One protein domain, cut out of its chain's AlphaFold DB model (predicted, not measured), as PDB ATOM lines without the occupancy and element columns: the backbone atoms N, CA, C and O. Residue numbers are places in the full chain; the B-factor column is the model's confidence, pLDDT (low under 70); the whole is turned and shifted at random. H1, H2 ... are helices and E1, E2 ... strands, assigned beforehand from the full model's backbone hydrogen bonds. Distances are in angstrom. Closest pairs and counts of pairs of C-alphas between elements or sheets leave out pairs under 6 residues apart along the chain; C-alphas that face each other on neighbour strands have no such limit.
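This is residues 4 to 121 of the 124 residues of an uncharacterized protein of Pseudoalteromonas sp. NBT06-2 (UniProt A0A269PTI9). A twisted sheet of four strands has H1, H3 and H4 over one face, while H5 lies on the opposite face, beside the strands rather than over them. H2 sits beside the edge strand E1, short H6 grazes the sheet near it, and residues 107 to 112 stick out. The printed part has 118 residues with six named helices and four named strands, in the order H1 H2 E1 H3 H4 E2 E3 E4 H5 H6; the sheet runs E1 E4 E3 E2, mixed, and the class is mixed, helices and strands. The whole is compact, with a radius of gyration of the C-alphas of 13.3 A, and rounded, spanning 31 by 31 by 29 A.

H1, residues 4 to 15, begins at C-alpha 4 (179.033, 248.032, 197.507) and is 17.9 A long. H2 is residues 18 to 26, E1 residues 30 to 34, H3 residues 36 to 44 and H4 residues 48 to 57, 14.5 A long. E2 is residues 72 to 77; E3, residues 80 to 89, is 28.4 A long and begins at C-alpha 80 (189.218, 225.406, 188.684). E4, residues 92 to 99, is 23.1 A long. H5 is residues 100 to 108, and H6, residues 118 to 121, ends at C-alpha 121 (170.955, 222.245, 189.793).

E2, E3 and E4 form a meander, each strand the antiparallel neighbour of the one before, and E2 and E3 as well as E3 and E4 are hairpins. N 75 and O 82 are 3.0 A apart, and N 87 and O 94 2.9 A. E1 is parallel to E4, with N 33 and O 95 at 3.0 A. E1, H3 H4 and E2 form a split strand-helix-strand unit, two strands running the same way with E4 and E3 between them; its crossover is left-handed. H1 has a height of 9.7 A over the sheet. H4 lies over E3 at a height of 8.8 A, across the strands at 78 degrees on the local plane. H1 touches H4 with residues 11 to 15 alone, the closest C-alphas being those of Ser 12 and Ser 56 at 5.2 A. H3 is on the sheet, with the C-alphas of Ile 38 and Gly 98 closest to E4 at 5.6 A. H2 stands at the sheet's level, at a height of 2.1 A over a local plane fitted to only 6 C-alphas of the sheet. Every O i to N i+4 pair is within hydrogen-bond range in H2, H3 and H4; in H1 6 of 8 are, in H5 3 of 5, and H6 is too short for such a pair.

The C-alphas farthest apart are those of Asp 26 and Glu 63, at 35.7 A. The printed part has no cut. The link from H4 to E2, residues 58 to 71, is long, and residues 63 to 70 in it have pLDDT under 70; the mean of the printed part is 89.4.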
ATOM      1  N   VAL A   4     178.187 249.039 196.854       79.94
ATOM      2  CA  VAL A   4     179.033 248.032 197.507       79.94
ATOM      3  C   VAL A   4     178.252 247.304 198.593       79.94
ATOM      4  O   VAL A   4     178.107 246.091 198.521       79.94
ATOM      5  N   GLU A   5     177.658 248.044 199.531       82.19
ATOM      6  CA  GLU A   5     176.844 247.464 200.609       82.19
ATOM      7  C   GLU A   5     175.659 246.656 200.060       82.19
ATOM      8  O   GLU A   5     175.326 245.598 200.589       82.19
ATOM      9  N   ARG A   6     175.042 247.129 198.967       86.06
ATOM     10  CA  ARG A   6     173.958 246.414 198.281       86.06
ATOM     11  C   ARG A   6     174.435 245.075 197.723       86.06
ATOM     12  O   ARG A   6     173.760 244.067 197.906       86.06
ATOM     13  N   ASN A   7     175.567 245.070 197.029       87.56
ATOM     14  CA  ASN A   7     176.121 243.866 196.420       87.56
ATOM     15  C   ASN A   7     176.612 242.871 197.473       87.56
ATOM     16  O   ASN A   7     176.353 241.680 197.336       87.56
ATOM     17  N   ASP A   8     177.258 243.351 198.534       87.12
ATOM     18  CA  ASP A   8     177.703 242.508 199.643       87.12
ATOM     19  C   ASP A   8     176.505 241.871 200.366       87.12
ATOM     20  O   ASP A   8     176.544 240.683 200.684       87.12
ATOM     21  N   ASN A   9     175.406 242.617 200.547       89.44
ATOM     22  CA  ASN A   9     174.154 242.077 201.080       89.44
ATOM     23  C   ASN A   9     173.549 241.009 200.157       89.44
ATOM     24  O   ASN A   9     173.205 239.927 200.620       89.44
ATOM     25  N   LEU A  10     173.454 241.264 198.850       89.94
ATOM     26  CA  LEU A  10     172.952 240.261 197.903       89.94
ATOM     27  C   LEU A  10     173.766 238.974 197.959       89.94
ATOM     28  O   LEU A  10     173.220 237.876 197.962       89.94
ATOM     29  N   ARG A  11     175.084 239.111 198.041       91.62
ATOM     30  CA  ARG A  11     175.978 237.969 198.103       91.62
ATOM     31  C   ARG A  11     175.886 237.224 199.434       91.62
ATOM     32  O   ARG A  11     176.050 236.007 199.444       91.62
ATOM     33  N   SER A  12     175.602 237.916 200.540       91.50
ATOM     34  CA  SER A  12     175.349 237.255 201.822       91.50
ATOM     35  C   SER A  12     174.045 236.457 201.820       91.50
ATOM     36  O   SER A  12     173.958 235.475 202.546       91.50
ATOM     37  N   GLN A  13     173.074 236.773 200.948       94.38
ATOM     38  CA  GLN A  13     171.879 235.934 200.772       94.38
ATOM     39  C   GLN A  13     172.231 234.503 200.337       94.38
ATOM     40  O   GLN A  13     171.480 233.590 200.657       94.38
ATOM     41  N   LEU A  14     173.373 234.283 199.669       95.25
ATOM     42  CA  LEU A  14     173.814 232.953 199.223       95.25
ATOM     43  C   LEU A  14     174.132 231.981 200.370       95.25
ATOM     44  O   LEU A  14     174.316 230.795 200.116       95.25
ATOM     45  N   SER A  15     174.195 232.454 201.620       94.06
ATOM     46  CA  SER A  15     174.317 231.584 202.795       94.06
ATOM     47  C   SER A  15     172.983 230.984 203.256       94.06
ATOM     48  O   SER A  15     172.968 230.224 204.224       94.06
ATOM     49  N   LYS A  16     171.859 231.366 202.635       95.31
ATOM     50  CA  LYS A  16     170.534 230.800 202.914       95.31
ATOM     51  C   LYS A  16     170.441 229.337 202.470       95.31
ATOM     52  O   LYS A  16     171.269 228.847 201.699       95.31
ATOM     53  N   SER A  17     169.417 228.636 202.954       94.69
ATOM     54  CA  SER A  17     169.093 227.295 202.456       94.69
ATOM     55  C   SER A  17     168.703 227.328 200.972       94.69
ATOM     56  O   SER A  17     168.273 228.360 200.454       94.69
ATOM     57  N   LEU A  18     168.837 226.194 200.275       94.06
ATOM     58  CA  LEU A  18     168.464 226.105 198.858       94.06
ATOM     59  C   LEU A  18     166.966 226.388 198.645       94.06
ATOM     60  O   LEU A  18     166.616 227.063 197.682       94.06
ATOM     61  N   ASP A  19     166.107 225.978 199.584       94.06
ATOM     62  CA  ASP A  19     164.670 226.282 199.561       94.06
ATOM     63  C   ASP A  19     164.397 227.789 199.651       94.06
ATOM     64  O   ASP A  19     163.590 228.333 198.898       94.06
ATOM     65  N   GLU A  20     165.084 228.496 200.550       95.94
ATOM     66  CA  GLU A  20     164.956 229.951 200.665       95.94
ATOM     67  C   GLU A  20     165.489 230.672 199.425       95.94
ATOM     68  O   GLU A  20     164.907 231.670 199.003       95.94
ATOM     69  N   LEU A  21     166.584 230.189 198.834       96.12
ATOM     70  CA  LEU A  21     167.111 230.738 197.587       96.12
ATOM     71  C   LEU A  21     166.141 230.507 196.424       96.12
ATOM     72  O   LEU A  21     165.900 231.434 195.653       96.12
ATOM     73  N   GLN A  22     165.514 229.332 196.344       95.44
ATOM     74  CA  GLN A  22     164.483 229.054 195.344       95.44
ATOM     75  C   GLN A  22     163.277 229.982 195.513       95.44
ATOM     76  O   GLN A  22     162.772 230.518 194.531       95.44
ATOM     77  N   GLN A  23     162.855 230.259 196.751       96.06
ATOM     78  CA  GLN A  23     161.784 231.226 197.008       96.06
ATOM     79  C   GLN A  23     162.140 232.649 196.554       96.06
ATOM     80  O   GLN A  23     161.242 233.401 196.173       96.06
ATOM     81  N   LEU A  24     163.418 233.042 196.617       95.44
ATOM     82  CA  LEU A  24     163.869 234.335 196.092       95.44
ATOM     83  C   LEU A  24     163.851 234.360 194.559       95.44
ATOM     84  O   LEU A  24     163.452 235.380 193.992       95.44
ATOM     85  N   GLU A  25     164.220 233.256 193.895       95.44
ATOM     86  CA  GLU A  25     164.088 233.131 192.435       95.44
ATOM     87  C   GLU A  25     162.622 233.196 191.999       95.44
ATOM     88  O   GLU A  25     162.279 233.960 191.095       95.44
ATOM     89  N   ASP A  26     161.739 232.467 192.685       94.50
ATOM     90  CA  ASP A  26     160.304 232.416 192.384       94.50
ATOM     91  C   ASP A  26     159.631 233.794 192.533       94.50
ATOM     92  O   ASP A  26     158.684 234.116 191.811       94.50
ATOM     93  N   LYS A  27     160.136 234.630 193.451       94.81
ATOM     94  CA  LYS A  27     159.690 236.020 193.664       94.81
ATOM     95  C   LYS A  27     160.380 237.039 192.760       94.81
ATOM     96  O   LYS A  27     159.990 238.202 192.777       94.81
ATOM     97  N   GLN A  28     161.370 236.621 191.970       93.12
ATOM     98  CA  GLN A  28     162.218 237.497 191.154       93.12
ATOM     99  C   GLN A  28     162.989 238.549 191.974       93.12
ATOM    100  O   GLN A  28     163.353 239.606 191.450       93.12
ATOM    101  N   ASP A  29     163.273 238.253 193.245       92.75
ATOM    102  CA  ASP A  29     164.090 239.106 194.118       92.75
ATOM    103  C   ASP A  29     165.587 238.910 193.819       92.75
ATOM    104  O   ASP A  29     166.374 239.863 193.801       92.75
ATOM    105  N   LEU A  30     165.977 237.661 193.552       95.06
ATOM    106  CA  LEU A  30     167.337 237.240 193.230       95.06
ATOM    107  C   LEU A  30     167.281 236.065 192.253       95.06
ATOM    108  O   LEU A  30     166.614 235.086 192.545       95.06
ATOM    109  N   ILE A  31     168.008 236.147 191.142       96.00
ATOM    110  CA  ILE A  31     168.154 235.077 190.149       96.00
ATOM    111  C   ILE A  31     169.597 234.579 190.153       96.00
ATOM    112  O   ILE A  31     170.530 235.384 190.069       96.00
ATOM    113  N   LEU A  32     169.787 233.263 190.227       96.69
ATOM    114  CA  LEU A  32     171.091 232.621 190.119       96.69
ATOM    115  C   LEU A  32     171.231 231.969 188.743       96.69
ATOM    116  O   LEU A  32     170.368 231.214 188.297       96.69
ATOM    117  N   SER A  33     172.349 232.245 188.077       96.19
ATOM    118  CA  SER A  33     172.656 231.691 186.759       96.19
ATOM    119  C   SER A  33     173.965 230.913 186.831       96.19
ATOM    120  O   SER A  33     174.997 231.475 187.186       96.19
ATOM    121  N   PHE A  34     173.965 229.642 186.446       96.75
ATOM    122  CA  PHE A  34     175.149 228.781 186.478       96.75
ATOM    123  C   PHE A  34     175.591 228.411 185.063       96.75
ATOM    124  O   PHE A  34     174.775 228.015 184.229       96.75
ATOM    125  N   SER A  35     176.881 228.548 184.767       96.25
ATOM    126  CA  SER A  35     177.468 228.020 183.528       96.25
ATOM    127  C   SER A  35     177.491 226.490 183.543       96.25
ATOM    128  O   SER A  35     177.580 225.894 184.620       96.25
ATOM    129  N   ASN A  36     177.571 225.856 182.373       94.69
ATOM    130  CA  ASN A  36     177.694 224.401 182.277       94.69
ATOM    131  C   ASN A  36     178.911 223.839 183.041       94.69
ATOM    132  O   ASN A  36     178.783 222.843 183.749       94.69
ATOM    133  N   GLY A  37     180.084 224.471 182.935       94.62
ATOM    134  CA  GLY A  37     181.289 224.003 183.624       94.62
ATOM    135  C   GLY A  37     181.139 223.972 185.147       94.62
ATOM    136  O   GLY A  37     181.513 222.996 185.794       94.62
ATOM    137  N   ILE A  38     180.521 225.008 185.718       95.69
ATOM    138  CA  ILE A  38     180.187 225.051 187.150       95.69
ATOM    139  C   ILE A  38     179.163 223.980 187.535       95.69
ATOM    140  O   ILE A  38     179.329 223.354 188.579       95.69
ATOM    141  N   CYS A  39     178.151 223.714 186.705       94.88
ATOM    142  CA  CYS A  39     177.190 222.632 186.942       94.88
ATOM    143  C   CYS A  39     177.875 221.268 187.102       94.88
ATOM    144  O   CYS A  39     177.555 220.523 188.028       94.88
ATOM    145  N   LEU A  40     178.846 220.964 186.236       93.50
ATOM    146  CA  LEU A  40     179.623 219.726 186.315       93.50
ATOM    147  C   LEU A  40     180.454 219.659 187.602       93.50
ATOM    148  O   LEU A  40     180.403 218.654 188.307       93.50
ATOM    149  N   LEU A  41     181.142 220.748 187.958       93.69
ATOM    150  CA  LEU A  41     181.916 220.797 189.200       93.69
ATOM    151  C   LEU A  41     181.041 220.642 190.443       93.69
ATOM    152  O   LEU A  41     181.429 219.915 191.350       93.69
ATOM    153  N   MET A  42     179.868 221.281 190.498       93.12
ATOM    154  CA  MET A  42     178.940 221.127 191.625       93.12
ATOM    155  C   MET A  42     178.534 219.666 191.807       93.12
ATOM    156  O   MET A  42     178.651 219.129 192.906       93.12
ATOM    157  N   LYS A  43     178.136 219.003 190.717       91.56
ATOM    158  CA  LYS A  43     177.737 217.591 190.732       91.56
ATOM    159  C   LYS A  43     178.838 216.667 191.268       91.56
ATOM    160  O   LYS A  43     178.554 215.686 191.946       91.56
ATOM    161  N   GLU A  44     180.099 216.981 190.994       91.75
ATOM    162  CA  GLU A  44     181.248 216.195 191.461       91.75
ATOM    163  C   GLU A  44     181.702 216.552 192.890       91.75
ATOM    164  O   GLU A  44     182.456 215.792 193.495       91.75
ATOM    165  N   ASN A  45     181.262 217.690 193.443       90.88
ATOM    166  CA  ASN A  45     181.808 218.268 194.680       90.88
ATOM    167  C   ASN A  45     180.743 218.594 195.747       90.88
ATOM    168  O   ASN A  45     180.946 219.474 196.585       90.88
ATOM    169  N   GLY A  46     179.628 217.856 195.759       87.75
ATOM    170  CA  GLY A  46     178.624 217.933 196.830       87.75
ATOM    171  C   GLY A  46     177.498 218.945 196.593       87.75
ATOM    172  O   GLY A  46     176.924 219.454 197.557       87.75
ATOM    173  N   GLY A  47     177.193 219.238 195.329       91.62
ATOM    174  CA  GLY A  47     176.030 220.016 194.909       91.62
ATOM    175  C   GLY A  47     176.232 221.533 194.978       91.62
ATOM    176  O   GLY A  47     177.351 222.049 195.024       91.62
ATOM    177  N   ALA A  48     175.123 222.275 194.964       92.94
ATOM    178  CA  ALA A  48     175.143 223.738 194.916       92.94
ATOM    179  C   ALA A  48     175.570 224.393 196.241       92.94
ATOM    180  O   ALA A  48     176.221 225.439 196.240       92.94
ATOM    181  N   HIS A  49     175.230 223.792 197.384       92.56
ATOM    182  CA  HIS A  49     175.427 224.425 198.691       92.56
ATOM    183  C   HIS A  49     176.905 224.756 199.011       92.56
ATOM    184  O   HIS A  49     177.178 225.902 199.387       92.56
ATOM    185  N   PRO A  50     177.887 223.850 198.802       92.69
ATOM    186  CA  PRO A  50     179.301 224.170 199.012       92.69
ATOM    187  C   PRO A  50     179.803 225.321 198.132       92.69
ATOM    188  O   PRO A  50     180.545 226.181 198.610       92.69
ATOM    189  N   LEU A  51     179.382 225.368 196.863       94.50
ATOM    190  CA  LEU A  51     179.742 226.447 195.943       94.50
ATOM    191  C   LEU A  51     179.184 227.791 196.420       94.50
ATOM    192  O   LEU A  51     179.921 228.771 196.527       94.50
ATOM    193  N   LEU A  52     177.885 227.844 196.722       95.19
ATOM    194  CA  LEU A  52     177.209 229.076 197.130       95.19
ATOM    195  C   LEU A  52     177.767 229.614 198.454       95.19
ATOM    196  O   LEU A  52     178.003 230.817 198.582       95.19
ATOM    197  N   SER A  53     178.099 228.722 199.392       93.38
ATOM    198  CA  SER A  53     178.805 229.070 200.629       93.38
ATOM    199  C   SER A  53     180.186 229.685 200.354       93.38
ATOM    200  O   SER A  53     180.520 230.738 200.913       93.38
ATOM    201  N   ALA A  54     180.961 229.107 199.430       93.56
ATOM    202  CA  ALA A  54     182.253 229.660 199.024       93.56
ATOM    203  C   ALA A  54     182.108 231.063 198.405       93.56
ATOM    204  O   ALA A  54     182.848 231.978 198.770       93.56
ATOM    205  N   VAL A  55     181.112 231.279 197.538       93.81
ATOM    206  CA  VAL A  55     180.834 232.605 196.959       93.81
ATOM    207  C   VAL A  55     180.416 233.607 198.040       93.81
ATOM    208  O   VAL A  55     180.902 234.740 198.044       93.81
ATOM    209  N   SER A  56     179.561 233.201 198.985       94.00
ATOM    210  CA  SER A  56     179.070 234.072 200.063       94.00
ATOM    211  C   SER A  56     180.209 234.624 200.933       94.00
ATOM    212  O   SER A  56     180.224 235.814 201.268       94.00
ATOM    213  N   THR A  57     181.219 233.797 201.216       91.00
ATOM    214  CA  THR A  57     182.326 234.101 202.139       91.00
ATOM    215  C   THR A  57     183.564 234.678 201.454       91.00
ATOM    216  O   THR A  57     184.439 235.236 202.124       91.00
ATOM    217  N   TYR A  58     183.648 234.598 200.123       89.12
ATOM    218  CA  TYR A  58     184.818 235.033 199.363       89.12
ATOM    219  C   TYR A  58     185.122 236.528 199.544       89.12
ATOM    220  O   TYR A  58     184.328 237.392 199.181       89.12
ATOM    221  N   LYS A  59     186.299 236.893 200.045       84.94
ATOM    222  CA  LYS A  59     186.687 238.310 200.143       84.94
ATOM    223  C   LYS A  59     187.221 238.794 198.798       84.94
ATOM    224  O   LYS A  59     188.281 238.355 198.371       84.94
ATOM    225  N   ILE A  60     186.502 239.709 198.147       81.94
ATOM    226  CA  ILE A  60     186.914 240.232 196.840       81.94
ATOM    227  C   ILE A  60     188.135 241.134 197.016       81.94
ATOM    228  O   ILE A  60     188.041 242.191 197.647       81.94
ATOM    229  N   ASN A  61     189.264 240.740 196.426       77.06
ATOM    230  CA  ASN A  61     190.462 241.568 196.403       77.06
ATOM    231  C   ASN A  61     190.408 242.560 195.229       77.06
ATOM    232  O   ASN A  61     190.690 242.218 194.084       77.06
ATOM    233  N   ARG A  62     190.069 243.817 195.529       70.25
ATOM    234  CA  ARG A  62     189.839 244.875 194.530       70.25
ATOM    235  C   ARG A  62     191.083 245.287 193.740       70.25
ATOM    236  O   ARG A  62     190.930 245.866 192.672       70.25
ATOM    237  N   GLU A  63     192.278 244.996 194.242       69.94
ATOM    238  CA  GLU A  63     193.539 245.372 193.590       69.94
ATOM    239  C   GLU A  63     193.973 244.374 192.512       69.94
ATOM    240  O   GLU A  63     194.765 244.712 191.636       69.94
ATOM    241  N   THR A  64     193.466 243.140 192.570       68.38
ATOM    242  CA  THR A  64     193.934 242.027 191.728       68.38
ATOM    243  C   THR A  64     192.822 241.347 190.938       68.38
ATOM    244  O   THR A  64     193.117 240.581 190.021       68.38
ATOM    245  N   ASP A  65     191.554 241.628 191.249       64.19
ATOM    246  CA  ASP A  65     190.438 241.046 190.517       64.19
ATOM    247  C   ASP A  65     190.293 241.695 189.125       64.19
ATOM    248  O   ASP A  65     190.117 242.916 189.029       64.19
ATOM    249  N   PRO A  66     190.333 240.910 188.029       64.31
ATOM    250  CA  PRO A  66     190.171 241.433 186.673       64.31
ATOM    251  C   PRO A  66     188.785 242.053 186.428       64.31
ATOM    252  O   PRO A  66     188.593 242.750 185.430       64.31
ATOM    253  N   PHE A  67     187.824 241.833 187.331       64.38
ATOM    254  CA  PHE A  67     186.493 242.428 187.319       64.38
ATOM    255  C   PHE A  67     186.370 243.486 188.438       64.38
ATOM    256  O   PHE A  67     185.599 243.358 189.391       64.38
ATOM    257  N   CYS A  68     187.167 244.553 188.329       53.91
ATOM    258  CA  CYS A  68     187.379 245.583 189.359       53.91
ATOM    259  C   CYS A  68     186.127 246.384 189.785       53.91
ATOM    260  O   CYS A  68     186.128 247.104 190.783       53.91
ATOM    261  N   ASN A  69     185.024 246.254 189.060       60.44
ATOM    262  CA  ASN A  69     183.790 247.003 189.239       60.44
ATOM    263  C   ASN A  69     182.823 246.317 190.216       60.44
ATOM    264  O   ASN A  69     181.807 245.816 189.764       60.44
ATOM    265  N   HIS A  70     183.131 246.319 191.527       58.94
ATOM    266  CA  HIS A  70     182.278 246.077 192.729       58.94
ATOM    267  C   HIS A  70     181.241 244.933 192.754       58.94
ATOM    268  O   HIS A  70     180.605 244.694 193.779       58.94
ATOM    269  N   SER A  71     181.100 244.193 191.674       71.69
ATOM    270  CA  SER A  71     179.958 243.354 191.350       71.69
ATOM    271  C   SER A  71     180.457 242.053 190.740       71.69
ATOM    272  O   SER A  71     179.795 241.480 189.896       71.69
ATOM    273  N   ALA A  72     181.667 241.621 191.075       83.12
ATOM    274  CA  ALA A  72     182.243 240.382 190.594       83.12
ATOM    275  C   ALA A  72     183.384 239.947 191.508       83.12
ATOM    276  O   ALA A  72     183.917 240.762 192.271       83.12
ATOM    277  N   GLY A  73     183.715 238.666 191.445       88.12
ATOM    278  CA  GLY A  73     184.872 238.101 192.114       88.12
ATOM    279  C   GLY A  73     185.385 236.874 191.377       88.12
ATOM    280  O   GLY A  73     184.592 236.141 190.785       88.12
ATOM    281  N   MET A  74     186.692 236.639 191.430       90.69
ATOM    282  CA  MET A  74     187.347 235.493 190.807       90.69
ATOM    283  C   MET A  74     188.203 234.735 191.823       90.69
ATOM    284  O   MET A  74     189.037 235.318 192.517       90.69
ATOM    285  N   PHE A  75     188.013 233.420 191.920       90.88
ATOM    286  CA  PHE A  75     188.764 232.590 192.861       90.88
ATOM    287  C   PHE A  75     188.877 231.139 192.414       90.88
ATOM    288  O   PHE A  75     188.189 230.688 191.499       90.88
ATOM    289  N   THR A  76     189.779 230.408 193.064       92.62
ATOM    290  CA  THR A  76     189.960 228.977 192.825       92.62
ATOM    291  C   THR A  76     188.958 228.179 193.650       92.62
ATOM    292  O   THR A  76     188.953 228.268 194.876       92.62
ATOM    293  N   TYR A  77     188.154 227.362 192.978       92.69
ATOM    294  CA  TYR A  77     187.210 226.422 193.571       92.69
ATOM    295  C   TYR A  77     187.420 225.051 192.925       92.69
ATOM    296  O   TYR A  77     187.426 224.947 191.702       92.69
ATOM    297  N   CYS A  78     187.658 224.013 193.732       92.94
ATOM    298  CA  CYS A  78     187.910 222.645 193.255       92.94
ATOM    299  C   CYS A  78     188.932 222.567 192.099       92.94
ATOM    300  O   CYS A  78     188.684 221.943 191.075       92.94
ATOM    301  N   GLN A  79     190.084 223.232 192.264       92.38
ATOM    302  CA  GLN A  79     191.179 223.319 191.275       92.38
ATOM    303  C   GLN A  79     190.837 224.048 189.959       92.38
ATOM    304  O   GLN A  79     191.704 224.181 189.099       92.38
ATOM    305  N   ALA A  80     189.626 224.590 189.818       94.94
ATOM    306  CA  ALA A  80     189.218 225.406 188.684       94.94
ATOM    307  C   ALA A  80     189.145 226.891 189.062       94.94
ATOM    308  O   ALA A  80     188.791 227.256 190.185       94.94
ATOM    309  N   THR A  81     189.461 227.772 188.114       94.19
ATOM    310  CA  THR A  81     189.230 229.211 188.280       94.19
ATOM    311  C   THR A  81     187.783 229.523 187.935       94.19
ATOM    312  O   THR A  81     187.381 229.442 186.771       94.19
ATOM    313  N   MET A  82     187.013 229.912 188.942       94.06
ATOM    314  CA  MET A  82     185.647 230.376 188.770       94.06
ATOM    315  C   MET A  82     185.554 231.892 188.919       94.06
ATOM    316  O   MET A  82     186.400 232.531 189.547       94.06
ATOM    317  N   PHE A  83     184.487 232.458 188.372       93.12
ATOM    318  CA  PHE A  83     184.070 233.823 188.625       93.12
ATOM    319  C   PHE A  83     182.604 233.845 189.057       93.12
ATOM    320  O   PHE A  83     181.826 232.950 188.727       93.12
ATOM    321  N   PHE A  84     182.217 234.901 189.757       93.06
ATOM    322  CA  PHE A  84     180.824 235.305 189.855       93.06
ATOM    323  C   PHE A  84     180.685 236.770 189.463       93.06
ATOM    324  O   PHE A  84     181.638 237.545 189.575       93.06
ATOM    325  N   LYS A  85     179.491 237.158 189.022       91.38
ATOM    326  CA  LYS A  85     179.139 238.528 188.679       91.38
ATOM    327  C   LYS A  85     177.728 238.841 189.157       91.38
ATOM    328  O   LYS A  85     176.800 238.096 188.900       91.38
ATOM    329  N   ILE A  86     177.583 239.978 189.812       90.94
ATOM    330  CA  ILE A  86     176.336 240.571 190.258       90.94
ATOM    331  C   ILE A  86     175.901 241.604 189.212       90.94
ATOM    332  O   ILE A  86     176.662 242.505 188.845       90.94
ATOM    333  N   SER A  87     174.675 241.503 188.726       90.06
ATOM    334  CA  SER A  87     174.035 242.545 187.923       90.06
ATOM    335  C   SER A  87     172.647 242.857 188.463       90.06
ATOM    336  O   SER A  87     172.075 242.115 189.256       90.06
ATOM    337  N   HIS A  88     172.123 244.013 188.071       88.69
ATOM    338  CA  HIS A  88     170.797 244.469 188.469       88.69
ATOM    339  C   HIS A  88     170.023 244.768 187.194       88.69
ATOM    340  O   HIS A  88     170.430 245.630 186.414       88.69
ATOM    341  N   HIS A  89     168.936 244.037 186.973       86.88
ATOM    342  CA  HIS A  89     168.058 244.205 185.824       86.88
ATOM    343  C   HIS A  89     166.694 244.654 186.334       86.88
ATOM    344  O   HIS A  89     165.986 243.894 186.987       86.88
ATOM    345  N   GLN A  90     166.339 245.913 186.056       85.44
ATOM    346  CA  GLN A  90     165.151 246.552 186.630       85.44
ATOM    347  C   GLN A  90     165.177 246.456 188.169       85.44
ATOM    348  O   GLN A  90     166.034 247.081 188.797       85.44
ATOM    349  N   ASN A  91     164.285 245.657 188.759       85.31
ATOM    350  CA  ASN A  91     164.181 245.444 190.203       85.31
ATOM    351  C   ASN A  91     164.735 244.086 190.663       85.31
ATOM    352  O   ASN A  91     164.691 243.801 191.854       85.31
ATOM    353  N   THR A  92     165.291 243.285 189.752       90.50
ATOM    354  CA  THR A  92     165.792 241.939 190.041       90.50
ATOM    355  C   THR A  92     167.314 241.932 190.107       90.50
ATOM    356  O   THR A  92     168.003 242.451 189.220       90.50
ATOM    357  N   ALA A  93     167.853 241.348 191.176       92.25
ATOM    358  CA  ALA A  93     169.277 241.068 191.284       92.25
ATOM    359  C   ALA A  93     169.612 239.755 190.574       92.25
ATOM    360  O   ALA A  93     168.875 238.782 190.686       92.25
ATOM    361  N   HIS A  94     170.740 239.713 189.878       94.44
ATOM    362  CA  HIS A  94     171.253 238.512 189.231       94.44
ATOM    363  C   HIS A  94     172.648 238.211 189.760       94.44
ATOM    364  O   HIS A  94     173.456 239.132 189.908       94.44
ATOM    365  N   ILE A  95     172.933 236.937 190.024       95.12
ATOM    366  CA  ILE A  95     174.278 236.448 190.312       95.12
ATOM    367  C   ILE A  95     174.601 235.341 189.315       95.12
ATOM    368  O   ILE A  95     174.124 234.215 189.432       95.12
ATOM    369  N   ASP A  96     175.443 235.677 188.346       94.31
ATOM    370  CA  ASP A  96     175.966 234.730 187.371       94.31
ATOM    371  C   ASP A  96     177.237 234.096 187.933       94.31
ATOM    372  O   ASP A  96     178.134 234.808 188.386       94.31
ATOM    373  N   ILE A  97     177.336 232.772 187.897       95.69
ATOM    374  CA  ILE A  97     178.453 231.995 188.430       95.69
ATOM    375  C   ILE A  97     178.975 231.087 187.320       95.69
ATOM    376  O   ILE A  97     178.229 230.276 186.767       95.69
ATOM    377  N   GLY A  98     180.259 231.216 186.979       95.69
ATOM    378  CA  GLY A  98     180.825 230.467 185.862       95.69
ATOM    379  C   GLY A  98     182.304 230.139 185.950       95.69
ATOM    380  O   GLY A  98     183.018 230.662 186.805       95.69
ATOM    381  N   LEU A  99     182.788 229.277 185.049       95.56
ATOM    382  CA  LEU A  99     184.226 229.062 184.900       95.56
ATOM    383  C   LEU A  99     184.861 230.166 184.070       95.56
ATOM    384  O   LEU A  99     184.350 230.574 183.026       95.56
ATOM    385  N   TYR A 100     186.041 230.613 184.493       92.56
ATOM    386  CA  TYR A 100     186.790 231.620 183.751       92.56
ATOM    387  C   TYR A 100     187.126 231.150 182.325       92.56
ATOM    388  O   TYR A 100     187.072 231.939 181.377       92.56
ATOM    389  N   SER A 101     187.382 229.850 182.147       94.12
ATOM    390  CA  SER A 101     187.611 229.223 180.840       94.12
ATOM    391  C   SER A 101     186.421 229.342 179.880       94.12
ATOM    392  O   SER A 101     186.617 229.308 178.667       94.12
ATOM    393  N   GLU A 102     185.197 229.524 180.385       93.88
ATOM    394  CA  GLU A 102     183.983 229.655 179.567       93.88
ATOM    395  C   GLU A 102     183.721 231.103 179.117       93.88
ATOM    396  O   GLU A 102     182.906 231.342 178.226       93.88
ATOM    397  N   THR A 103     184.453 232.088 179.653       89.56
ATOM    398  CA  THR A 103     184.228 233.514 179.345       89.56
ATOM    399  C   THR A 103     184.385 233.847 177.859       89.56
ATOM    400  O   THR A 103     183.687 234.723 177.345       89.56
ATOM    401  N   GLY A 104     185.263 233.141 177.140       89.31
ATOM    402  CA  GLY A 104     185.401 233.271 175.687       89.31
ATOM    403  C   GLY A 104     184.125 232.866 174.946       89.31
ATOM    404  O   GLY A 104     183.640 233.619 174.099       89.31
ATOM    405  N   GLN A 105     183.536 231.726 175.317       90.44
ATOM    406  CA  GLN A 105     182.280 231.235 174.742       90.44
ATOM    407  C   GLN A 105     181.107 232.152 175.100       90.44
ATOM    408  O   GLN A 105     180.337 232.527 174.218       90.44
ATOM    409  N   MET A 106     181.025 232.601 176.357       91.56
ATOM    410  CA  MET A 106     180.010 233.560 176.810       91.56
ATOM    411  C   MET A 106     180.045 234.860 175.997       91.56
ATOM    412  O   MET A 106     179.000 235.407 175.651       91.56
ATOM    413  N   ARG A 107     181.239 235.362 175.647       87.88
ATOM    414  CA  ARG A 107     181.384 236.562 174.802       87.88
ATOM    415  C   ARG A 107     180.926 236.317 173.366       87.88
ATOM    416  O   ARG A 107     180.245 237.170 172.804       87.88
ATOM    417  N   GLN A 108     181.295 235.178 172.782       91.06
ATOM    418  CA  GLN A 108     180.927 234.823 171.407       91.06
ATOM    419  C   GLN A 108     179.422 234.574 171.260       91.06
ATOM    420  O   GLN A 108     178.819 234.971 170.268       91.06
ATOM    421  N   GLN A 109     178.807 233.956 172.267       89.81
ATOM    422  CA  GLN A 109     177.403 233.562 172.267       89.81
ATOM    423  C   GLN A 109     176.535 234.514 173.090       89.81
ATOM    424  O   GLN A 109     175.493 234.103 173.566       89.81
ATOM    425  N   ARG A 110     176.934 235.775 173.281       78.06
ATOM    426  CA  ARG A 110     176.372 236.713 174.275       78.06
ATOM    427  C   ARG A 110     174.853 236.651 174.516       78.06
ATOM    428  O   ARG A 110     174.439 236.736 175.664       78.06
ATOM    429  N   ASN A 111     174.044 236.517 173.464       80.69
ATOM    430  CA  ASN A 111     172.576 236.477 173.560       80.69
ATOM    431  C   ASN A 111     171.985 235.057 173.655       80.69
ATOM    432  O   ASN A 111     170.814 234.908 173.978       80.69
ATOM    433  N   ASN A 112     172.786 234.037 173.354       87.12
ATOM    434  CA  ASN A 112     172.393 232.633 173.232       87.12
ATOM    435  C   ASN A 112     173.137 231.716 174.214       87.12
ATOM    436  O   ASN A 112     172.920 230.507 174.188       87.12
ATOM    437  N   TYR A 113     174.052 232.253 175.027       90.94
ATOM    438  CA  TYR A 113     174.792 231.453 175.990       90.94
ATOM    439  C   TYR A 113     173.807 230.893 177.011       90.94
ATOM    440  O   TYR A 113     173.061 231.637 177.652       90.94
ATOM    441  N   GLN A 114     173.792 229.572 177.123       92.38
ATOM    442  CA  GLN A 114     172.852 228.873 177.974       92.38
ATOM    443  C   GLN A 114     173.340 228.898 179.421       92.38
ATOM    444  O   GLN A 114     174.403 228.370 179.746       92.38
ATOM    445  N   TRP A 115     172.521 229.488 180.282       94.69
ATOM    446  CA  TRP A 115     172.680 229.443 181.728       94.69
ATOM    447  C   TRP A 115     171.669 228.469 182.335       94.69
ATOM    448  O   TRP A 115     170.565 228.301 181.814       94.69
ATOM    449  N   TYR A 116     172.038 227.849 183.449       95.56
ATOM    450  CA  TYR A 116     171.165 226.990 184.244       95.56
ATOM    451  C   TYR A 116     170.670 227.758 185.472       95.56
ATOM    452  O   TYR A 116     171.453 228.458 186.103       95.56
ATOM    453  N   ALA A 117     169.383 227.641 185.800       94.81
ATOM    454  CA  ALA A 117     168.796 228.231 187.008       94.81
ATOM    455  C   ALA A 117     169.054 227.352 188.243       94.81
ATOM    456  O   ALA A 117     169.362 226.165 188.087       94.81
ATOM    457  N   LEU A 118     168.847 227.880 189.458       94.88
ATOM    458  CA  LEU A 118     169.004 227.105 190.698       94.88
ATOM    459  C   LEU A 118     168.172 225.819 190.686       94.88
ATOM    460  O   LEU A 118     168.691 224.742 190.967       94.88
ATOM    461  N   LYS A 119     166.910 225.906 190.262       93.25
ATOM    462  CA  LYS A 119     166.007 224.751 190.157       93.25
ATOM    463  C   LYS A 119     166.555 223.608 189.298       93.25
ATOM    464  O   LYS A 119     166.212 222.454 189.520       93.25
ATOM    465  N   ALA A 120     167.382 223.914 188.299       88.88
ATOM    466  CA  ALA A 120     167.968 222.899 187.427       88.88
ATOM    467  C   ALA A 120     169.160 222.172 188.070       88.88
ATOM    468  O   ALA A 120     169.575 221.141 187.549       88.88
ATOM    469  N   VAL A 121     169.716 222.718 189.156       87.31
ATOM    470  CA  VAL A 121     170.955 222.245 189.793       87.31
ATOM    471  C   VAL A 121     170.785 221.893 191.274       87.31
ATOM    472  O   VAL A 121     171.734 221.441 191.908       87.31
TER     473      VAL A 121